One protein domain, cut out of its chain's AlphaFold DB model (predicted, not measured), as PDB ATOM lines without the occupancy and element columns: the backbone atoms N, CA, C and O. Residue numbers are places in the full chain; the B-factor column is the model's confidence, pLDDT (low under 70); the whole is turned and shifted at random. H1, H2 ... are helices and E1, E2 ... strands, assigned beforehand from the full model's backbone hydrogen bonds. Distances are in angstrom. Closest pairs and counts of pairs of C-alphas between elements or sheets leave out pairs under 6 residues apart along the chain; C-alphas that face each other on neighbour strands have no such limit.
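AT A GLANCE: This is residues 607 to 717 of the 723 residues of an uncharacterized protein of Lentisphaerae bacterium (UniProt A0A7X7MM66). The chain winds in three stacked turns, a short solenoid of three-sided section: one strand of each turn goes to each of three walls, E1 E4 E7, E2 E5 E8 and E3 E6 E9. The hairpin of E10 and E11 widens the third wall beyond E9, and the short helix H1 sits where the second turn passes from E5 to E6. The printed part has 111 residues, with the named elements in the order E1 E2 E3 E4 E5 H1 E6 E7 E8 E9 E10 E11. The largest sheet, E3 E6 E9 E11 E10, is mixed and the other two are parallel; the class is mostly strand, with 54 residues in named elements, under half of the printed part. The whole is compact, with a radius of gyration of the C-alphas of 13.5 A, yet elongated in outline, 43 by 23 by 23 A.

HOW THE PARTS SIT: In the largest sheet, E9, residues 675 to 680, is parallel to E6, residues 646 to 648, with N 648 and O 679 2.8 A apart. E3, residues 621 to 623, is an edge strand parallel to E6, with N 622 and O 647 at 2.8 A. On the other side of E9, E11, residues 709 to 716, is antiparallel to it at 166 degrees, with N 712 and O 675 at 2.8 A. E10, residues 697 to 703, forms a hairpin with E11, with N 700 and O 713 at 3.0 A. In the second sheet E4, residues 627 to 629, is parallel to both E1, residues 611 to 613, and E7, residues 652 to 654; N 628 and O 611, and N 653 and O 627, are each 2.8 A apart. In the third, E5, residues 632 to 636, is parallel to E2, residues 615 to 617, with N 634 and O 616 at 2.8 A, and to E8, residues 659 to 663, with N 661 and O 633 at 2.8 A. E1 runs on into E2 at 85 degrees, and E4 into E5 at 96 degrees. Residues 684 to 685 pair parallel with 652 to 653 of E7, and 689 to 690 with 659 to 660 of E8. H1, residues 637 to 641, only grazes the sheets E3 E6 E9 E11 E10 and E2 E5 E8; its O i to N i+4 pair is within hydrogen-bond range.

IN THESE COORDINATES: E1 begins at C-alpha 611, (-41.489, 33.252, 80.690). E5 spans 12.9 A, E8 12.8 A and E9 15.0 A from first to last C-alpha. E10 spans 19.4 A; E11 spans 23.3 A and ends at C-alpha 716, (-19.343, 54.673, 101.757).

THE WHOLE: The two C-alphas farthest apart, those of Asp 607 and Gly 717, are 44.9 A apart. The printed part has no cut. The links from E8 to E9 and from E9 to E10 are long, with 11 and 16 residues. The pLDDT is under 70 at residues 664 to 673, 694 to 696 and 716 to 717.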
ATOM      1  N   ASP A 607     -45.360  38.197  73.889       93.56
ATOM      2  CA  ASP A 607     -46.698  38.038  73.289       93.56
ATOM      3  C   ASP A 607     -47.795  37.558  74.270       93.56
ATOM      4  O   ASP A 607     -48.596  36.657  74.020       93.56
ATOM      5  N   GLY A 608     -47.804  38.166  75.451       91.12
ATOM      6  CA  GLY A 608     -48.682  37.871  76.581       91.12
ATOM      7  C   GLY A 608     -48.314  36.610  77.368       91.12
ATOM      8  O   GLY A 608     -49.000  36.290  78.340       91.12
ATOM      9  N   MET A 609     -47.264  35.884  76.977       92.81
ATOM     10  CA  MET A 609     -46.890  34.611  77.591       92.81
ATOM     11  C   MET A 609     -46.023  34.814  78.839       92.81
ATOM     12  O   MET A 609     -45.134  35.668  78.845       92.81
ATOM     13  N   PRO A 610     -46.211  34.003  79.895       93.50
ATOM     14  CA  PRO A 610     -45.250  33.952  80.986       93.50
ATOM     15  C   PRO A 610     -43.945  33.293  80.519       93.50
ATOM     16  O   PRO A 610     -43.958  32.290  79.801       93.50
ATOM     17  N   TYR A 611     -42.807  33.806  80.983       96.62
ATOM     18  CA  TYR A 611     -41.489  33.252  80.690       96.62
ATOM     19  C   TYR A 611     -40.683  33.007  81.966       96.62
ATOM     20  O   TYR A 611     -40.750  33.764  82.932       96.62
ATOM     21  N   THR A 612     -39.893  31.934  81.984       96.25
ATOM     22  CA  THR A 612     -38.937  31.644  83.064       96.25
ATOM     23  C   THR A 612     -37.549  31.499  82.471       96.25
ATOM     24  O   THR A 612     -37.360  30.706  81.548       96.25
ATOM     25  N   LEU A 613     -36.604  32.251  83.022       96.56
ATOM     26  CA  LEU A 613     -35.224  32.349  82.570       96.56
ATOM     27  C   LEU A 613     -34.271  32.107  83.743       96.56
ATOM     28  O   LEU A 613     -34.462  32.670  84.822       96.56
ATOM     29  N   GLU A 614     -33.229  31.306  83.524       96.88
ATOM     30  CA  GLU A 614     -32.213  31.059  84.550       96.88
ATOM     31  C   GLU A 614     -31.256  32.244  84.682       96.88
ATOM     32  O   GLU A 614     -31.083  32.770  85.781       96.88
ATOM     33  N   HIS A 615     -30.696  32.718  83.569       98.06
ATOM     34  CA  HIS A 615     -29.730  33.812  83.581       98.06
ATOM     35  C   HIS A 615     -30.136  34.970  82.671       98.06
ATOM     36  O   HIS A 615     -30.320  34.799  81.465       98.06
ATOM     37  N   LEU A 616     -30.212  36.173  83.240       98.31
ATOM     38  CA  LEU A 616     -30.457  37.422  82.523       98.31
ATOM     39  C   LEU A 616     -29.217  38.314  82.583       98.31
ATOM     40  O   LEU A 616     -28.705  38.592  83.663       98.31
ATOM     41  N   ILE A 617     -28.736  38.793  81.439       98.06
ATOM     42  CA  ILE A 617     -27.587  39.700  81.355       98.06
ATOM     43  C   ILE A 617     -28.004  40.997  80.657       98.06
ATOM     44  O   ILE A 617     -28.524  40.956  79.544       98.06
ATOM     45  N   GLY A 618     -27.711  42.139  81.281       96.94
ATOM     46  CA  GLY A 618     -28.046  43.477  80.781       96.94
ATOM     47  C   GLY A 618     -29.345  44.037  81.366       96.94
ATOM     48  O   GLY A 618     -29.904  43.493  82.324       96.94
ATOM     49  N   LEU A 619     -29.808  45.150  80.796       97.00
ATOM     50  CA  LEU A 619     -31.011  45.877  81.212       97.00
ATOM     51  C   LEU A 619     -32.000  46.016  80.037       97.00
ATOM     52  O   LEU A 619     -32.092  47.094  79.453       97.00
ATOM     53  N   PRO A 620     -32.714  44.942  79.648       97.81
ATOM     54  CA  PRO A 620     -33.605  44.981  78.491       97.81
ATOM     55  C   PRO A 620     -34.925  45.701  78.752       97.81
ATOM     56  O   PRO A 620     -35.409  45.749  79.886       97.81
ATOM     57  N   ASP A 621     -35.560  46.130  77.665       98.06
ATOM     58  CA  ASP A 621     -37.005  46.351  77.634       98.06
ATOM     59  C   ASP A 621     -37.726  44.998  77.516       98.06
ATOM     60  O   ASP A 621     -37.424  44.194  76.634       98.06
ATOM     61  N   ILE A 622     -38.663  44.731  78.421       98.31
ATOM     62  CA  ILE A 622     -39.441  43.493  78.506       98.31
ATOM     63  C   ILE A 622     -40.908  43.849  78.271       98.31
ATOM     64  O   ILE A 622     -41.534  44.538  79.078       98.31
ATOM     65  N   SER A 623     -41.486  43.404  77.164       97.00
ATOM     66  CA  SER A 623     -42.873  43.720  76.824       97.00
ATOM     67  C   SER A 623     -43.756  42.486  76.771       97.00
ATOM     68  O   SER A 623     -43.316  41.374  76.489       97.00
ATOM     69  N   ASN A 624     -45.041  42.725  77.034       93.50
ATOM     70  CA  ASN A 624     -46.137  41.792  76.813       93.50
ATOM     71  C   ASN A 624     -45.858  40.411  77.418       93.50
ATOM     72  O   ASN A 624     -45.828  39.415  76.715       93.50
ATOM     73  N   GLY A 625     -45.643  40.339  78.726       92.81
ATOM     74  CA  GLY A 625     -45.523  39.061  79.419       92.81
ATOM     75  C   GLY A 625     -44.812  39.190  80.751       92.81
ATOM     76  O   GLY A 625     -44.052  40.132  80.984       92.81
ATOM     77  N   ASP A 626     -45.082  38.232  81.624       94.81
ATOM     78  CA  ASP A 626     -44.440  38.149  82.928       94.81
ATOM     79  C   ASP A 626     -43.109  37.407  82.803       94.81
ATOM     80  O   ASP A 626     -43.032  36.361  82.155       94.81
ATOM     81  N   LEU A 627     -42.065  37.902  83.471       97.44
ATOM     82  CA  LEU A 627     -40.753  37.254  83.498       97.44
ATOM     83  C   LEU A 627     -40.404  36.790  84.910       97.44
ATOM     84  O   LEU A 627     -40.333  37.579  85.852       97.44
ATOM     85  N   THR A 628     -40.101  35.501  85.035       97.81
ATOM     86  CA  THR A 628     -39.488  34.914  86.227       97.81
ATOM     87  C   THR A 628     -37.994  34.715  86.002       97.81
ATOM     88  O   THR A 628     -37.599  33.969  85.109       97.81
ATOM     89  N   VAL A 629     -37.165  35.336  86.842       97.94
ATOM     90  CA  VAL A 629     -35.717  35.094  86.896       97.94
ATOM     91  C   VAL A 629     -35.437  34.099  88.018       97.94
ATOM     92  O   VAL A 629     -35.693  34.397  89.190       97.94
ATOM     93  N   SER A 630     -34.951  32.906  87.667       97.31
ATOM     94  CA  SER A 630     -34.702  31.832  88.637       97.31
ATOM     95  C   SER A 630     -33.266  31.768  89.157       97.31
ATOM     96  O   SER A 630     -33.063  31.307  90.279       97.31
ATOM     97  N   GLY A 631     -32.293  32.246  88.382       96.94
ATOM     98  CA  GLY A 631     -30.874  32.256  88.732       96.94
ATOM     99  C   GLY A 631     -30.315  33.673  88.828       96.94
ATOM    100  O   GLY A 631     -30.719  34.459  89.685       96.94
ATOM    101  N   ASP A 632     -29.347  33.994  87.974       97.19
ATOM    102  CA  ASP A 632     -28.593  35.247  88.067       97.19
ATOM    103  C   ASP A 632     -29.146  36.324  87.135       97.19
ATOM    104  O   ASP A 632     -29.262  36.111  85.930       97.19
ATOM    105  N   TRP A 633     -29.357  37.525  87.667       97.44
ATOM    106  CA  TRP A 633     -29.425  38.744  86.871       97.44
ATOM    107  C   TRP A 633     -28.099  39.497  86.980       97.44
ATOM    108  O   TRP A 633     -27.731  39.984  88.049       97.44
ATOM    109  N   ILE A 634     -27.371  39.589  85.874       95.81
ATOM    110  CA  ILE A 634     -26.083  40.266  85.760       95.81
ATOM    111  C   ILE A 634     -26.275  41.617  85.064       95.81
ATOM    112  O   ILE A 634     -26.686  41.676  83.908       95.81
ATOM    113  N   VAL A 635     -25.935  42.703  85.749       92.88
ATOM    114  CA  VAL A 635     -26.049  44.081  85.250       92.88
ATOM    115  C   VAL A 635     -24.659  44.692  85.094       92.88
ATOM    116  O   VAL A 635     -23.806  44.521  85.966       92.88
ATOM    117  N   ASP A 636     -24.415  45.421  84.005       88.75
ATOM    118  CA  ASP A 636     -23.188  46.207  83.857       88.75
ATOM    119  C   ASP A 636     -23.264  47.466  84.738       88.75
ATOM    120  O   ASP A 636     -24.169  48.295  84.607       88.75
ATOM    121  N   GLY A 637     -22.311  47.623  85.662       84.06
ATOM    122  CA  GLY A 637     -22.242  48.792  86.532       84.06
ATOM    123  C   GLY A 637     -22.071  50.107  85.766       84.06
ATOM    124  O   GLY A 637     -22.606  51.127  86.200       84.06
ATOM    125  N   ALA A 638     -21.384  50.098  84.618       84.44
ATOM    126  CA  ALA A 638     -21.211  51.293  83.794       84.44
ATOM    127  C   ALA A 638     -22.534  51.741  83.154       84.44
ATOM    128  O   ALA A 638     -22.840  52.936  83.143       84.44
ATOM    129  N   GLU A 639     -23.342  50.788  82.681       88.00
ATOM    130  CA  GLU A 639     -24.681  51.045  82.142       88.00
ATOM    131  C   GLU A 639     -25.604  51.619  83.223       88.00
ATOM    132  O   GLU A 639     -26.283  52.624  83.006       88.00
ATOM    133  N   LEU A 640     -25.555  51.050  84.429       86.12
ATOM    134  CA  LEU A 640     -26.340  51.528  85.561       86.12
ATOM    135  C   LEU A 640     -25.970  52.966  85.970       86.12
ATOM    136  O   LEU A 640     -26.849  53.793  86.211       86.12
ATOM    137  N   VAL A 641     -24.671  53.293  86.014       82.50
ATOM    138  CA  VAL A 641     -24.180  54.655  86.312       82.50
ATOM    139  C   VAL A 641     -24.580  55.652  85.222       82.50
ATOM    140  O   VAL A 641     -24.854  56.815  85.528       82.50
ATOM    141  N   ALA A 642     -24.661  55.206  83.966       86.06
ATOM    142  CA  ALA A 642     -25.166  56.006  82.855       86.06
ATOM    143  C   ALA A 642     -26.691  56.244  82.913       86.06
ATOM    144  O   ALA A 642     -27.220  56.989  82.089       86.06
ATOM    145  N   GLY A 643     -27.389  55.666  83.898       87.88
ATOM    146  CA  GLY A 643     -28.836  55.785  84.068       87.88
ATOM    147  C   GLY A 643     -29.633  54.704  83.342       87.88
ATOM    148  O   GLY A 643     -30.836  54.874  83.161       87.88
ATOM    149  N   GLY A 644     -28.986  53.612  82.923       90.62
ATOM    150  CA  GLY A 644     -29.658  52.460  82.331       90.62
ATOM    151  C   GLY A 644     -30.701  51.865  83.275       90.62
ATOM    152  O   GLY A 644     -30.520  51.810  84.494       90.62
ATOM    153  N   THR A 645     -31.826  51.438  82.715       94.69
ATOM    154  CA  THR A 645     -32.947  50.853  83.450       94.69
ATOM    155  C   THR A 645     -33.638  49.846  82.547       94.69
ATOM    156  O   THR A 645     -33.921  50.158  81.398       94.69
ATOM    157  N   SER A 646     -33.934  48.666  83.083       97.44
ATOM    158  CA  SER A 646     -34.848  47.709  82.470       97.44
ATOM    159  C   SER A 646     -36.289  48.127  82.758       97.44
ATOM    160  O   SER A 646     -36.635  48.459  83.900       97.44
ATOM    161  N   VAL A 647     -37.134  48.121  81.731       97.50
ATOM    162  CA  VAL A 647     -38.563  48.425  81.854       97.50
ATOM    163  C   VAL A 647     -39.364  47.189  81.476       97.50
ATOM    164  O   VAL A 647     -39.082  46.563  80.463       97.50
ATOM    165  N   SER A 648     -40.360  46.841  82.286       97.75
ATOM    166  CA  SER A 648     -41.268  45.723  82.044       97.75
ATOM    167  C   SER A 648     -42.718  46.193  82.021       97.75
ATOM    168  O   SER A 648     -43.161  46.822  82.984       97.75
ATOM    169  N   SER A 649     -43.482  45.863  80.975       96.06
ATOM    170  CA  SER A 649     -44.944  46.068  81.000       96.06
ATOM    171  C   SER A 649     -45.665  44.985  81.814       96.06
ATOM    172  O   SER A 649     -46.712  45.238  82.408       96.06
ATOM    173  N   GLY A 650     -45.079  43.788  81.904       94.25
ATOM    174  CA  GLY A 650     -45.556  42.704  82.761       94.25
ATOM    175  C   GLY A 650     -44.963  42.741  84.167       94.25
ATOM    176  O   GLY A 650     -44.247  43.673  84.560       94.25
ATOM    177  N   LYS A 651     -45.265  41.701  84.937       96.00
ATOM    178  CA  LYS A 651     -44.717  41.462  86.271       96.00
ATOM    179  C   LYS A 651     -43.322  40.843  86.186       96.00
ATOM    180  O   LYS A 651     -43.065  39.972  85.358       96.00
ATOM    181  N   ILE A 652     -42.438  41.239  87.102       97.94
ATOM    182  CA  ILE A 652     -41.141  40.577  87.302       97.94
ATOM    183  C   ILE A 652     -41.168  39.768  88.596       97.94
ATOM    184  O   ILE A 652     -41.512  40.286  89.661       97.94
ATOM    185  N   VAL A 653     -40.774  38.500  88.508       97.94
ATOM    186  CA  VAL A 653     -40.708  37.575  89.640       97.94
ATOM    187  C   VAL A 653     -39.269  37.115  89.840       97.94
ATOM    188  O   VAL A 653     -38.635  36.595  88.927       97.94
ATOM    189  N   PHE A 654     -38.754  37.263  91.055       97.94
ATOM    190  CA  PHE A 654     -37.482  36.671  91.462       97.94
ATOM    191  C   PHE A 654     -37.747  35.388  92.240       97.94
ATOM    192  O   PHE A 654     -38.335  35.434  93.325       97.94
ATOM    193  N   ALA A 655     -37.313  34.248  91.701       97.00
ATOM    194  CA  ALA A 655     -37.447  32.981  92.409       97.00
ATOM    195  C   ALA A 655     -36.599  32.968  93.692       97.00
ATOM    196  O   ALA A 655     -35.650  33.739  93.859       97.00
ATOM    197  N   SER A 656     -36.926  32.059  94.614       94.75
ATOM    198  CA  SER A 656     -36.113  31.864  95.814       94.75
ATOM    199  C   SER A 656     -34.684  31.475  95.428       94.75
ATOM    200  O   SER A 656     -34.484  30.508  94.700       94.75
ATOM    201  N   GLY A 657     -33.698  32.231  95.914       92.12
ATOM    202  CA  GLY A 657     -32.285  32.014  95.593       92.12
ATOM    203  C   GLY A 657     -31.776  32.767  94.361       92.12
ATOM    204  O   GLY A 657     -30.566  32.765  94.151       92.12
ATOM    205  N   ALA A 658     -32.642  33.460  93.611       96.75
ATOM    206  CA  ALA A 658     -32.208  34.312  92.508       96.75
ATOM    207  C   ALA A 658     -31.231  35.390  93.003       96.75
ATOM    208  O   ALA A 658     -31.427  35.968  94.082       96.75
ATOM    209  N   THR A 659     -30.183  35.676  92.229       96.19
ATOM    210  CA  THR A 659     -29.144  36.640  92.612       96.19
ATOM    211  C   THR A 659     -29.081  37.832  91.669       96.19
ATOM    212  O   THR A 659     -29.359  37.722  90.479       96.19
ATOM    213  N   LEU A 660     -28.714  38.995  92.207       94.44
ATOM    214  CA  LEU A 660     -28.357  40.170  91.419       94.44
ATOM    215  C   LEU A 660     -26.844  40.381  91.514       94.44
ATOM    216  O   LEU A 660     -26.310  40.599  92.609       94.44
ATOM    217  N   LYS A 661     -26.179  40.364  90.360       91.94
ATOM    218  CA  LYS A 661     -24.745  40.606  90.183       91.94
ATOM    219  C   LYS A 661     -24.548  41.915  89.431       91.94
ATOM    220  O   LYS A 661     -25.244  42.185  88.458       91.94
ATOM    221  N   ILE A 662     -23.605  42.735  89.882       87.06
ATOM    222  CA  ILE A 662     -23.280  44.013  89.235       87.06
ATOM    223  C   ILE A 662     -21.805  43.968  88.850       87.06
ATOM    224  O   ILE A 662     -20.942  43.971  89.730       87.06
ATOM    225  N   ASN A 663     -21.533  43.910  87.546       82.56
ATOM    226  CA  ASN A 663     -20.183  43.817  87.001       82.56
ATOM    227  C   ASN A 663     -19.440  45.160  87.083       82.56
ATOM    228  O   ASN A 663     -20.018  46.243  87.020       82.56
ATOM    229  N   ASP A 664     -18.129  45.050  87.273       66.94
ATOM    230  CA  ASP A 664     -17.216  46.064  87.794       66.94
ATOM    231  C   ASP A 664     -16.897  47.205  86.801       66.94
ATOM    232  O   ASP A 664     -16.247  46.965  85.788       66.94
ATOM    233  N   ALA A 665     -17.278  48.452  87.120       54.44
ATOM    234  CA  ALA A 665     -16.458  49.668  86.961       54.44
ATOM    235  C   ALA A 665     -17.227  50.930  87.411       54.44
ATOM    236  O   ALA A 665     -18.327  51.204  86.952       54.44
ATOM    237  N   LEU A 666     -16.572  51.750  88.246       51.91
ATOM    238  CA  LEU A 666     -16.989  53.079  88.742       51.91
ATOM    239  C   LEU A 666     -17.892  53.119  89.988       51.91
ATOM    240  O   LEU A 666     -18.769  53.965  90.121       51.91
ATOM    241  N   TRP A 667     -17.515  52.377  91.031       55.41
ATOM    242  CA  TRP A 667     -17.969  52.596  92.420       55.41
ATOM    243  C   TRP A 667     -17.618  53.985  93.011       55.41
ATOM    244  O   TRP A 667     -17.703  54.183  94.224       55.41
ATOM    245  N   ARG A 668     -17.130  54.937  92.202       51.75
ATOM    246  CA  ARG A 668     -16.548  56.195  92.689       51.75
ATOM    247  C   ARG A 668     -17.547  57.344  92.848       51.75
ATOM    248  O   ARG A 668     -17.257  58.205  93.666       51.75
ATOM    249  N   GLU A 669     -18.723  57.342  92.222       50.97
ATOM    250  CA  GLU A 669     -19.743  58.408  92.363       50.97
ATOM    251  C   GLU A 669     -21.132  57.779  92.096       50.97
ATOM    252  O   GLU A 669     -21.249  57.022  91.149       50.97
ATOM    253  N   LYS A 670     -22.223  57.905  92.870       48.91
ATOM    254  CA  LYS A 670     -22.781  58.981  93.709       48.91
ATOM    255  C   LYS A 670     -23.414  58.436  95.005       48.91
ATOM    256  O   LYS A 670     -24.086  57.409  95.013       48.91
ATOM    257  N   GLY A 671     -23.254  59.183  96.099       57.97
ATOM    258  CA  GLY A 671     -23.905  58.916  97.387       57.97
ATOM    259  C   GLY A 671     -25.423  59.148  97.387       57.97
ATOM    260  O   GLY A 671     -25.931  59.847  96.528       57.97
ATOM    261  N   ARG A 672     -26.119  58.581  98.389       53.16
ATOM    262  CA  ARG A 672     -27.557  58.678  98.771       53.16
ATOM    263  C   ARG A 672     -28.657  58.568  97.689       53.16
ATOM    264  O   ARG A 672     -29.742  58.138  98.061       53.16
ATOM    265  N   SER A 673     -28.440  58.905  96.417       67.81
ATOM    266  CA  SER A 673     -29.505  59.073  95.415       67.81
ATOM    267  C   SER A 673     -30.078  57.767  94.856       67.81
ATOM    268  O   SER A 673     -31.198  57.792  94.367       67.81
ATOM    269  N   GLY A 674     -29.376  56.634  94.989       82.94
ATOM    270  CA  GLY A 674     -29.823  55.342  94.448       82.94
ATOM    271  C   GLY A 674     -29.810  55.293  92.913       82.94
ATOM    272  O   GLY A 674     -29.787  56.326  92.251       82.94
ATOM    273  N   MET A 675     -29.782  54.087  92.352       87.56
ATOM    274  CA  MET A 675     -29.858  53.826  90.913       87.56
ATOM    275  C   MET A 675     -30.997  52.836  90.672       87.56
ATOM    276  O   MET A 675     -30.901  51.671  91.062       87.56
ATOM    277  N   THR A 676     -32.112  53.315  90.124       92.00
ATOM    278  CA  THR A 676     -33.213  52.438  89.711       92.00
ATOM    279  C   THR A 676     -32.765  51.684  88.474       92.00
ATOM    280  O   THR A 676     -32.361  52.312  87.508       92.00
ATOM    281  N   PHE A 677     -32.793  50.355  88.535       92.88
ATOM    282  CA  PHE A 677     -32.359  49.499  87.427       92.88
ATOM    283  C   PHE A 677     -33.510  48.686  86.838       92.88
ATOM    284  O   PHE A 677     -33.359  48.126  85.762       92.88
ATOM    285  N   LEU A 678     -34.649  48.620  87.530       97.50
ATOM    286  CA  LEU A 678     -35.848  47.938  87.064       97.50
ATOM    287  C   LEU A 678     -37.090  48.750  87.429       97.50
ATOM    288  O   LEU A 678     -37.246  49.158  88.584       97.50
ATOM    289  N   THR A 679     -37.990  48.909  86.462       98.00
ATOM    290  CA  THR A 679     -39.388  49.301  86.670       98.00
ATOM    291  C   THR A 679     -40.307  48.296  85.978       98.00
ATOM    292  O   THR A 679     -40.125  48.027  84.801       98.00
ATOM    293  N   ALA A 680     -41.287  47.749  86.694       97.81
ATOM    294  CA  ALA A 680     -42.252  46.774  86.198       97.81
ATOM    295  C   ALA A 680     -43.685  47.258  86.458       97.81
ATOM    296  O   ALA A 680     -44.106  47.388  87.612       97.81
ATOM    297  N   GLU A 681     -44.453  47.521  85.401       95.81
ATOM    298  CA  GLU A 681     -45.824  48.030  85.509       95.81
ATOM    299  C   GLU A 681     -46.758  47.038  86.213       95.81
ATOM    300  O   GLU A 681     -47.564  47.464  87.053       95.81
ATOM    301  N   GLY A 682     -46.586  45.737  85.934       92.62
ATOM    302  CA  GLY A 682     -47.270  44.617  86.592       92.62
ATOM    303  C   GLY A 682     -46.788  44.327  88.022       92.62
ATOM    304  O   GLY A 682     -47.340  43.464  88.703       92.62
ATOM    305  N   GLY A 683     -45.789  45.071  88.508       96.69
ATOM    306  CA  GLY A 683     -45.225  44.938  89.848       96.69
ATOM    307  C   GLY A 683     -44.083  43.927  89.949       96.69
ATOM    308  O   GLY A 683     -43.711  43.256  88.986       96.69
ATOM    309  N   ILE A 684     -43.497  43.852  91.145       98.06
ATOM    310  CA  ILE A 684     -42.316  43.030  91.431       98.06
ATOM    311  C   ILE A 684     -42.594  42.090  92.603       98.06
ATOM    312  O   ILE A 684     -42.856  42.537  93.729       98.06
ATOM    313  N   GLU A 685     -42.477  40.788  92.354       97.06
ATOM    314  CA  GLU A 685     -42.586  39.731  93.359       97.06
ATOM    315  C   GLU A 685     -41.221  39.106  93.678       97.06
ATOM    316  O   GLU A 685     -40.369  38.933  92.810       97.06
ATOM    317  N   GLY A 686     -41.016  38.763  94.951       95.12
ATOM    318  CA  GLY A 686     -39.715  38.321  95.445       95.12
ATOM    319  C   GLY A 686     -38.700  39.465  95.553       95.12
ATOM    320  O   GLY A 686     -39.012  40.636  95.330       95.12
ATOM    321  N   MET A 687     -37.482  39.118  95.966       94.25
ATOM    322  CA  MET A 687     -36.323  40.011  96.020       94.25
ATOM    323  C   MET A 687     -35.072  39.186  95.705       94.25
ATOM    324  O   MET A 687     -34.868  38.169  96.376       94.25
ATOM    325  N   PRO A 688     -34.216  39.604  94.758       95.62
ATOM    326  CA  PRO A 688     -32.972  38.900  94.508       95.62
ATOM    327  C   PRO A 688     -31.988  39.118  95.658       95.62
ATOM    328  O   PRO A 688     -31.941  40.184  96.288       95.62
ATOM    329  N   VAL A 689     -31.153  38.115  95.905       93.88
ATOM    330  CA  VAL A 689     -30.016  38.229  96.812       93.88
ATOM    331  C   VAL A 689     -28.910  38.988  96.092       93.88
ATOM    332  O   VAL A 689     -28.417  38.567  95.050       93.88
ATOM    333  N   LEU A 690     -28.496  40.123  96.647       88.69
ATOM    334  CA  LEU A 690     -27.352  40.847  96.108       88.69
ATOM    335  C   LEU A 690     -26.065  40.045  96.354       88.69
ATOM    336  O   LEU A 690     -25.770  39.697  97.498       88.69
ATOM    337  N   GLU A 691     -25.278  39.811  95.305       86.00
ATOM    338  CA  GLU A 691     -24.006  39.090  95.402       86.00
ATOM    339  C   GLU A 691     -23.065  39.717  96.442       86.00
ATOM    340  O   GLU A 691     -22.846  40.935  96.469       86.00
ATOM    341  N   ALA A 692     -22.466  38.883  97.297       73.00
ATOM    342  CA  ALA A 692     -21.480  39.306  98.283       73.00
ATOM    343  C   ALA A 692     -20.123  39.581  97.613       73.00
ATOM    344  O   ALA A 692     -19.417  38.664  97.213       73.00
ATOM    345  N   VAL A 693     -19.731  40.854  97.546       70.50
ATOM    346  CA  VAL A 693     -18.435  41.303  97.026       70.50
ATOM    347  C   VAL A 693     -17.744  42.092  98.131       70.50
ATOM    348  O   VAL A 693     -18.372  42.949  98.765       70.50
ATOM    349  N   ALA A 694     -16.464  41.805  98.381       65.31
ATOM    350  CA  ALA A 694     -15.658  42.548  99.344       65.31
ATOM    351  C   ALA A 694     -15.581  44.023  98.916       65.31
ATOM    352  O   ALA A 694     -14.955  44.366  97.918       65.31
ATOM    353  N   SER A 695     -16.261  44.902  99.653       65.88
ATOM    354  CA  SER A 695     -16.430  46.303  99.274       65.88
ATOM    355  C   SER A 695     -16.427  47.204 100.505       65.88
ATOM    356  O   SER A 695     -16.993  46.867 101.541       65.88
ATOM    357  N   ARG A 696     -15.818  48.389 100.379       64.56
ATOM    358  CA  ARG A 696     -15.875  49.462 101.394       64.56
ATOM    359  C   ARG A 696     -17.232  50.183 101.443       64.56
ATOM    360  O   ARG A 696     -17.416  51.111 102.230       64.56
ATOM    361  N   TYR A 697     -18.150  49.806 100.555       71.19
ATOM    362  CA  TYR A 697     -19.473  50.393 100.425       71.19
ATOM    363  C   TYR A 697     -20.523  49.455 101.026       71.19
ATOM    364  O   TYR A 697     -20.555  48.263 100.719       71.19
ATOM    365  N   HIS A 698     -21.430  50.004 101.831       77.31
ATOM    366  CA  HIS A 698     -22.667  49.319 102.186       77.31
ATOM    367  C   HIS A 698     -23.570  49.287 100.958       77.31
ATOM    368  O   HIS A 698     -23.863  50.335 100.375       77.31
ATOM    369  N   ARG A 699     -23.997  48.083 100.574       80.69
ATOM    370  CA  ARG A 699     -24.845  47.852  99.407       80.69
ATOM    371  C   ARG A 699     -26.201  47.328  99.849       80.69
ATOM    372  O   ARG A 699     -26.268  46.469 100.726       80.69
ATOM    373  N   ARG A 700     -27.273  47.847  99.256       86.56
ATOM    374  CA  ARG A 700     -28.636  47.365  99.509       86.56
ATOM    375  C   ARG A 700     -29.523  47.540  98.287       86.56
ATOM    376  O   ARG A 700     -29.295  48.438  97.476       86.56
ATOM    377  N   LEU A 701     -30.569  46.729  98.234       90.88
ATOM    378  CA  LEU A 701     -31.689  46.882  97.316       90.88
ATOM    379  C   LEU A 701     -32.890  47.429  98.081       90.88
ATOM    380  O   LEU A 701     -33.113  47.059  99.235       90.88
ATOM    381  N   ALA A 702     -33.652  48.315  97.450       92.31
ATOM    382  CA  ALA A 702     -34.943  48.746  97.963       92.31
ATOM    383  C   ALA A 702     -35.995  48.635  96.864       92.31
ATOM    384  O   ALA A 702     -35.742  49.016  95.722       92.31
ATOM    385  N   ARG A 703     -37.174  48.141  97.241       95.44
ATOM    386  CA  ARG A 703     -38.376  48.187  96.414       95.44
ATOM    387  C   ARG A 703     -39.159  49.456  96.732       95.44
ATOM    388  O   ARG A 703     -39.241  49.842  97.899       95.44
ATOM    389  N   SER A 704     -39.703  50.102  95.709       96.06
ATOM    390  CA  SER A 704     -40.581  51.264  95.864       96.06
ATOM    391  C   SER A 704     -41.854  50.913  96.648       96.06
ATOM    392  O   SER A 704     -42.246  49.749  96.755       96.06
ATOM    393  N   SER A 705     -42.517  51.927  97.210       94.88
ATOM    394  CA  SER A 705     -43.735  51.748  98.014       94.88
ATOM    395  C   SER A 705     -44.927  51.219  97.215       94.88
ATOM    396  O   SER A 705     -45.779  50.546  97.782       94.88
ATOM    397  N   ASP A 706     -44.985  51.513  95.915       95.31
ATOM    398  CA  ASP A 706     -45.980  50.965  94.986       95.31
ATOM    399  C   ASP A 706     -45.632  49.545  94.500       95.31
ATOM    400  O   ASP A 706     -46.423  48.925  93.797       95.31
ATOM    401  N   GLY A 707     -44.460  49.019  94.878       96.25
ATOM    402  CA  GLY A 707     -44.005  47.686  94.498       96.25
ATOM    403  C   GLY A 707     -43.518  47.558  93.053       96.25
ATOM    404  O   GLY A 707     -43.285  46.430  92.620       96.25
ATOM    405  N   LYS A 708     -43.366  48.665  92.315       97.38
ATOM    406  CA  LYS A 708     -43.101  48.657  90.866       97.38
ATOM    407  C   LYS A 708     -41.654  48.906  90.456       97.38
ATOM    408  O   LYS A 708     -41.316  48.643  89.311       97.38
ATOM    409  N   SER A 709     -40.781  49.362  91.348       97.25
ATOM    410  CA  SER A 709     -39.383  49.654  91.008       97.25
ATOM    411  C   SER A 709     -38.403  49.029  91.995       97.25
ATOM    412  O   SER A 709     -38.672  48.968  93.198       97.25
ATOM    413  N   LEU A 710     -37.234  48.618  91.490       95.56
ATOM    414  CA  LEU A 710     -36.078  48.233  92.300       95.56
ATOM    415  C   LEU A 710     -34.924  49.219  92.114       95.56
ATOM    416  O   LEU A 710     -34.476  49.502  91.001       95.56
ATOM    417  N   THR A 711     -34.409  49.696  93.245       92.44
ATOM    418  CA  THR A 711     -33.311  50.657  93.314       92.44
ATOM    419  C   THR A 711     -32.125  50.056  94.054       92.44
ATOM    420  O   THR A 711     -32.240  49.586  95.190       92.44
ATOM    421  N   PHE A 712     -30.961  50.115  93.416       89.00
ATOM    422  CA  PHE A 712     -29.680  49.750  93.998       89.00
ATOM    423  C   PHE A 712     -29.029  50.955  94.688       89.00
ATOM    424  O   PHE A 712     -28.972  52.057  94.142       89.00
ATOM    425  N   TYR A 713     -28.510  50.750  95.899       85.12
ATOM    426  CA  TYR A 713     -27.764  51.759  96.650       85.12
ATOM    427  C   TYR A 713     -26.374  51.244  97.005       85.12
ATOM    428  O   TYR A 713     -26.246  50.144  97.543       85.12
ATOM    429  N   ALA A 714     -25.361  52.092  96.819       79.06
ATOM    430  CA  ALA A 714     -24.011  51.900  97.337       79.06
ATOM    431  C   ALA A 714     -23.565  53.161  98.096       79.06
ATOM    432  O   ALA A 714     -23.503  54.249  97.525       79.06
ATOM    433  N   THR A 715     -23.268  53.047  99.392       72.56
ATOM    434  CA  THR A 715     -22.816  54.183 100.219       72.56
ATOM    435  C   THR A 715     -21.511  53.867 100.933       72.56
ATOM    436  O   THR A 715     -21.393  52.799 101.532       72.56
ATOM    437  N   CYS A 716     -20.547  54.792 100.927       64.19
ATOM    438  CA  CYS A 716     -19.343  54.673 101.757       64.19
ATOM    439  C   CYS A 716     -19.748  54.533 103.230       64.19
ATOM    440  O   CYS A 716     -20.583  55.307 103.704       64.19
ATOM    441  N   GLY A 717     -19.170  53.576 103.955       58.78
ATOM    442  CA  GLY A 717     -19.359  53.499 105.403       58.78
ATOM    443  C   GLY A 717     -18.829  54.762 106.086       58.78
ATOM    444  O   GLY A 717     -17.661  55.111 105.923       58.78
TER     445      GLY A 717